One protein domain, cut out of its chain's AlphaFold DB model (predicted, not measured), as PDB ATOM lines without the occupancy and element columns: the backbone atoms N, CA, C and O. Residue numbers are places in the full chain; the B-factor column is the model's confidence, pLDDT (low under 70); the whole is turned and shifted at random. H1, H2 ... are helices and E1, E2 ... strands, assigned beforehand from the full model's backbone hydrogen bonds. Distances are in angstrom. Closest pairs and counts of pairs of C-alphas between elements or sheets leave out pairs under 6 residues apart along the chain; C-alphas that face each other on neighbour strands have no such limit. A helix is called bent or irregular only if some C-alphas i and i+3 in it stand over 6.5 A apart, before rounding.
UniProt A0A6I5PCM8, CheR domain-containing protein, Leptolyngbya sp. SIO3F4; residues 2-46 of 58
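Overview. This is residues 2 to 46 of the 58 residues of the protein "CheR domain-containing protein" of Leptolyngbya sp. SIO3F4 (UniProt A0A6I5PCM8). Two short helices, H1 and H2, stand side by side at one end of a small three-stranded sheet. Along the 45 printed residues come H1, E1, H2, E2, E3, of mixed class; the antiparallel sheet runs E1, E3, E2. The whole is compact, radius of gyration of the C-alphas 9.6 A, spans 23 by 22 by 15 A.

Along the chain. From C-alpha 2 at (160.111, -82.617, 185.338), H1, residues 2 to 12, runs 15.6 A. Next find E1, residues 18 to 20, 6.7 A; H2, residues 28 to 33, 10.5 A, irregular, C-alphas 29 and 32 being 7.4 A apart; E2, residues 34 to 38, 11.8 A; and E3, residues 42 to 45, 10.3 A, ending at C-alpha 45 at (150.261, -89.901, 199.085).

Arrangement. Within hydrogen-bond range are N 19 and O 43, 2.8 A, between E1 and E3, and N 35 and O 44, 2.8 A, in hairpin E2 and E3. E1, H2, E2 form a split strand-helix-strand unit, two same-way strands with E3 between, its crossover right-handed. H1 and H2 are close but not clearly touching, closest C-alphas Arg 7 and Leu 30, 7.7 A, at a shallow tilt of 19 degrees, the same way. Both only graze the sheet, with residues 9 to 11 and 30 to 33. Every O i to N i+4 pair is within range in H1, 0 of 2 in H2, which has 2 of 3 O i to N i+3 pairs.

Size, cuts and confidence. The farthest C-alphas, Pro 15 and Ser 24, are 25.0 A apart. The printed part has no cut and no long link; residue 2 is under pLDDT 70.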
ATOM      1  N   GLN A   2     161.419 -82.463 184.666       68.50
ATOM      2  CA  GLN A   2     160.111 -82.617 185.338       68.50
ATOM      3  C   GLN A   2     160.134 -83.585 186.539       68.50
ATOM      4  O   GLN A   2     159.557 -83.304 187.584       68.50
ATOM      5  N   GLU A   3     160.903 -84.667 186.448       72.00
ATOM      6  CA  GLU A   3     161.042 -85.677 187.509       72.00
ATOM      7  C   GLU A   3     161.593 -85.151 188.841       72.00
ATOM      8  O   GLU A   3     161.243 -85.659 189.905       72.00
ATOM      9  N   GLN A   4     162.464 -84.139 188.798       78.44
ATOM     10  CA  GLN A   4     163.029 -83.535 190.008       78.44
ATOM     11  C   GLN A   4     161.994 -82.662 190.723       78.44
ATOM     12  O   GLN A   4     161.974 -82.634 191.952       78.44
ATOM     13  N   VAL A   5     161.118 -81.996 189.966       82.38
ATOM     14  CA  VAL A   5     160.027 -81.179 190.513       82.38
ATOM     15  C   VAL A   5     159.000 -82.069 191.207       82.38
ATOM     16  O   VAL A   5     158.671 -81.825 192.364       82.38
ATOM     17  N   LEU A   6     158.573 -83.151 190.550       81.62
ATOM     18  CA  LEU A   6     157.640 -84.136 191.109       81.62
ATOM     19  C   LEU A   6     158.175 -84.787 192.391       81.62
ATOM     20  O   LEU A   6     157.447 -84.925 193.371       81.62
ATOM     21  N   ARG A   7     159.474 -85.105 192.429       83.88
ATOM     22  CA  ARG A   7     160.129 -85.616 193.640       83.88
ATOM     23  C   ARG A   7     160.105 -84.602 194.784       83.88
ATOM     24  O   ARG A   7     159.815 -84.962 195.919       83.88
ATOM     25  N   ASN A   8     160.422 -83.342 194.503       84.31
ATOM     26  CA  ASN A   8     160.395 -82.301 195.529       84.31
ATOM     27  C   ASN A   8     158.965 -82.067 196.048       84.31
ATOM     28  O   ASN A   8     158.770 -81.855 197.244       84.31
ATOM     29  N   LEU A   9     157.967 -82.158 195.164       83.62
ATOM     30  CA  LEU A   9     156.557 -82.048 195.523       83.62
ATOM     31  C   LEU A   9     156.105 -83.204 196.423       83.62
ATOM     32  O   LEU A   9     155.461 -82.953 197.437       83.62
ATOM     33  N   LEU A  10     156.508 -84.442 196.112       84.06
ATOM     34  CA  LEU A  10     156.252 -85.613 196.959       84.06
ATOM     35  C   LEU A  10     156.728 -85.385 198.401       84.06
ATOM     36  O   LEU A  10     155.996 -85.687 199.340       84.06
ATOM     37  N   PHE A  11     157.927 -84.826 198.584       81.25
ATOM     38  CA  PHE A  11     158.468 -84.534 199.916       81.25
ATOM     39  C   PHE A  11     157.800 -83.351 200.621       81.25
ATOM     40  O   PHE A  11     157.916 -83.233 201.837       81.25
ATOM     41  N   SER A  12     157.107 -82.488 199.878       85.62
ATOM     42  CA  SER A  12     156.385 -81.337 200.433       85.62
ATOM     43  C   SER A  12     154.939 -81.675 200.824       85.62
ATOM     44  O   SER A  12     154.282 -80.874 201.482       85.62
ATOM     45  N   LEU A  13     154.426 -82.838 200.409       86.00
ATOM     46  CA  LEU A  13     153.079 -83.309 200.727       86.00
ATOM     47  C   LEU A  13     153.070 -84.026 202.078       86.00
ATOM     48  O   LEU A  13     153.799 -84.996 202.271       86.00
ATOM     49  N   GLU A  14     152.190 -83.614 202.986       85.31
ATOM     50  CA  GLU A  14     151.916 -84.353 204.225       85.31
ATOM     51  C   GLU A  14     151.430 -85.788 203.932       85.31
ATOM     52  O   GLU A  14     150.906 -86.061 202.842       85.31
ATOM     53  N   PRO A  15     151.577 -86.745 204.869       83.12
ATOM     54  CA  PRO A  15     150.951 -88.058 204.740       83.12
ATOM     55  C   PRO A  15     149.450 -87.917 204.453       83.12
ATOM     56  O   PRO A  15     148.762 -87.138 205.110       83.12
ATOM     57  N   LYS A  16     148.936 -88.677 203.475       86.12
ATOM     58  CA  LYS A  16     147.563 -88.552 202.939       86.12
ATOM     59  C   LYS A  16     147.253 -87.221 202.231       86.12
ATOM     60  O   LYS A  16     146.095 -86.961 201.911       86.12
ATOM     61  N   GLY A  17     148.260 -86.393 201.950       88.88
ATOM     62  CA  GLY A  17     148.126 -85.236 201.072       88.88
ATOM     63  C   GLY A  17     147.689 -85.651 199.665       88.88
ATOM     64  O   GLY A  17     148.050 -86.732 199.187       88.88
ATOM     65  N   VAL A  18     146.900 -84.796 199.012       89.94
ATOM     66  CA  VAL A  18     146.320 -85.059 197.689       89.94
ATOM     67  C   VAL A  18     147.088 -84.292 196.617       89.94
ATOM     68  O   VAL A  18     147.349 -83.099 196.762       89.94
ATOM     69  N   LEU A  19     147.428 -84.986 195.538       90.25
ATOM     70  CA  LEU A  19     148.050 -84.450 194.339       90.25
ATOM     71  C   LEU A  19     147.045 -84.497 193.183       90.25
ATOM     72  O   LEU A  19     146.443 -85.537 192.917       90.25
ATOM     73  N   PHE A  20     146.905 -83.368 192.495       91.44
ATOM     74  CA  PHE A  20     146.108 -83.225 191.282       91.44
ATOM     75  C   PHE A  20     147.060 -83.080 190.102       91.44
ATOM     76  O   PHE A  20     147.942 -82.220 190.136       91.44
ATOM     77  N   LEU A  21     146.887 -83.917 189.087       88.75
ATOM     78  CA  LEU A  21     147.629 -83.840 187.834       88.75
ATOM     79  C   LEU A  21     146.691 -83.430 186.699       88.75
ATOM     80  O   LEU A  21     145.524 -83.819 186.682       88.75
ATOM     81  N   GLY A  22     147.199 -82.652 185.745       87.62
ATOM     82  CA  GLY A  22     146.483 -82.390 184.499       87.62
ATOM     83  C   GLY A  22     146.341 -83.657 183.645       87.62
ATOM     84  O   GLY A  22     147.105 -84.607 183.795       87.62
ATOM     85  N   GLU A  23     145.409 -83.661 182.689       84.25
ATOM     86  CA  GLU A  23     145.078 -84.839 181.859       84.25
ATOM     87  C   GLU A  23     146.271 -85.435 181.089       84.25
ATOM     88  O   GLU A  23     146.282 -86.619 180.760       84.25
ATOM     89  N   SER A  24     147.277 -84.615 180.782       84.25
ATOM     90  CA  SER A  24     148.491 -85.028 180.062       84.25
ATOM     91  C   SER A  24     149.685 -85.310 180.982       84.25
ATOM     92  O   SER A  24     150.759 -85.673 180.499       84.25
ATOM     93  N   GLU A  25     149.537 -85.118 182.294       84.50
ATOM     94  CA  GLU A  25     150.597 -85.321 183.282       84.50
ATOM     95  C   GLU A  25     150.531 -86.735 183.878       84.50
ATOM     96  O   GLU A  25     149.471 -87.344 184.002       84.50
ATOM     97  N   SER A  26     151.686 -87.287 184.258       84.19
ATOM     98  CA  SER A  26     151.760 -88.624 184.854       84.19
ATOM     99  C   SER A  26     152.756 -88.669 186.010       84.19
ATOM    100  O   SER A  26     153.733 -87.921 186.035       84.19
ATOM    101  N   LEU A  27     152.527 -89.580 186.960       85.56
ATOM    102  CA  LEU A  27     153.398 -89.778 188.126       85.56
ATOM    103  C   LEU A  27     154.772 -90.378 187.780       85.56
ATOM    104  O   LEU A  27     155.687 -90.333 188.603       85.56
ATOM    105  N   GLY A  28     154.928 -90.963 186.588       86.81
ATOM    106  CA  GLY A  28     156.158 -91.648 186.190       86.81
ATOM    107  C   GLY A  28     156.583 -92.717 187.206       86.81
ATOM    108  O   GLY A  28     155.777 -93.555 187.612       86.81
ATOM    109  N   TYR A  29     157.845 -92.667 187.638       84.38
ATOM    110  CA  TYR A  29     158.430 -93.612 188.601       84.38
ATOM    111  C   TYR A  29     157.895 -93.464 190.036       84.38
ATOM    112  O   TYR A  29     158.116 -94.349 190.853       84.38
ATOM    113  N   LEU A  30     157.179 -92.378 190.354       86.19
ATOM    114  CA  LEU A  30     156.589 -92.160 191.680       86.19
ATOM    115  C   LEU A  30     155.224 -92.836 191.843       86.19
ATOM    116  O   LEU A  30     154.594 -92.677 192.880       86.19
ATOM    117  N   LYS A  31     154.744 -93.583 190.842       87.31
ATOM    118  CA  LYS A  31     153.419 -94.220 190.872       87.31
ATOM    119  C   LYS A  31     153.197 -95.103 192.108       87.31
ATOM    120  O   LYS A  31     152.073 -95.187 192.579       87.31
ATOM    121  N   GLU A  32     154.248 -95.728 192.633       88.62
ATOM    122  CA  GLU A  32     154.175 -96.600 193.815       88.62
ATOM    123  C   GLU A  32     154.029 -95.826 195.137       88.62
ATOM    124  O   GLU A  32     153.560 -96.388 196.121       88.62
ATOM    125  N   GLU A  33     154.355 -94.529 195.157       86.94
ATOM    126  CA  GLU A  33     154.268 -93.655 196.340       86.94
ATOM    127  C   GLU A  33     152.862 -93.067 196.556       86.94
ATOM    128  O   GLU A  33     152.604 -92.383 197.556       86.94
ATOM    129  N   PHE A  34     151.944 -93.324 195.620       89.19
ATOM    130  CA  PHE A  34     150.592 -92.785 195.624       89.19
ATOM    131  C   PHE A  34     149.527 -93.861 195.399       89.19
ATOM    132  O   PHE A  34     149.681 -94.766 194.583       89.19
ATOM    133  N   ASN A  35     148.379 -93.677 196.046       90.88
ATOM    134  CA  ASN A  35     147.149 -94.400 195.757       90.88
ATOM    135  C   ASN A  35     146.246 -93.552 194.847       90.88
ATOM    136  O   ASN A  35     145.999 -92.387 195.172       90.88
ATOM    137  N   PRO A  36     145.713 -94.093 193.738       90.56
ATOM    138  CA  PRO A  36     144.699 -93.393 192.956       90.56
ATOM    139  C   PRO A  36     143.415 -93.242 193.784       90.56
ATOM    140  O   PRO A  36     142.936 -94.212 194.371       90.56
ATOM    141  N   LEU A  37     142.868 -92.027 193.832       88.50
ATOM    142  CA  LEU A  37     141.570 -91.749 194.458       88.50
ATOM    143  C   LEU A  37     140.431 -91.708 193.438       88.50
ATOM    144  O   LEU A  37     139.296 -92.019 193.787       88.50
ATOM    145  N   ASP A  38     140.731 -91.321 192.198       85.88
ATOM    146  CA  ASP A  38     139.761 -91.197 191.111       85.88
ATOM    147  C   ASP A  38     140.436 -91.448 189.751       85.88
ATOM    148  O   ASP A  38     141.664 -91.400 189.627       85.88
ATOM    149  N   SER A  39     139.638 -91.682 188.710       79.56
ATOM    150  CA  SER A  39     140.106 -91.837 187.330       79.56
ATOM    151  C   SER A  39     140.606 -90.532 186.700       79.56
ATOM    152  O   SER A  39     141.268 -90.579 185.668       79.56
ATOM    153  N   ASN A  40     140.333 -89.378 187.318       84.44
ATOM    154  CA  ASN A  40     140.641 -88.043 186.789       84.44
ATOM    155  C   ASN A  40     142.005 -87.494 187.245       84.44
ATOM    156  O   ASN A  40     142.165 -86.290 187.425       84.44
ATOM    157  N   GLY A  41     142.986 -88.366 187.490       84.25
ATOM    158  CA  GLY A  41     144.336 -87.924 187.863       84.25
ATOM    159  C   GLY A  41     144.449 -87.367 189.289       84.25
ATOM    160  O   GLY A  41     145.304 -86.520 189.555       84.25
ATOM    161  N   ILE A  42     143.599 -87.843 190.206       89.56
ATOM    162  CA  ILE A  42     143.641 -87.494 191.632       89.56
ATOM    163  C   ILE A  42     144.325 -88.623 192.396       89.56
ATOM    164  O   ILE A  42     143.885 -89.776 192.366       89.56
ATOM    165  N   PHE A  43     145.386 -88.279 193.121       90.69
ATOM    166  CA  PHE A  43     146.240 -89.239 193.808       90.69
ATOM    167  C   PHE A  43     146.459 -88.835 195.262       90.69
ATOM    168  O   PHE A  43     146.655 -87.665 195.570       90.69
ATOM    169  N   MET A  44     146.464 -89.804 196.168       90.38
ATOM    170  CA  MET A  44     146.762 -89.599 197.581       90.38
ATOM    171  C   MET A  44     148.125 -90.182 197.913       90.38
ATOM    172  O   MET A  44     148.393 -91.338 197.593       90.38
ATOM    173  N   ARG A  45     148.968 -89.413 198.603       88.62
ATOM    174  CA  ARG A  45     150.261 -89.901 199.085       88.62
ATOM    175  C   ARG A  45     150.066 -91.038 200.090       88.62
ATOM    176  O   ARG A  45     149.246 -90.933 201.007       88.62
ATOM    177  N   ASN A  46     150.857 -92.097 199.950       86.62
ATOM    178  CA  ASN A  46     150.833 -93.231 200.869       86.62
ATOM    179  C   ASN A  46     151.184 -92.808 202.304       86.62
ATOM    180  O   ASN A  46     151.982 -91.900 202.536       86.62
TER     181      ASN A  46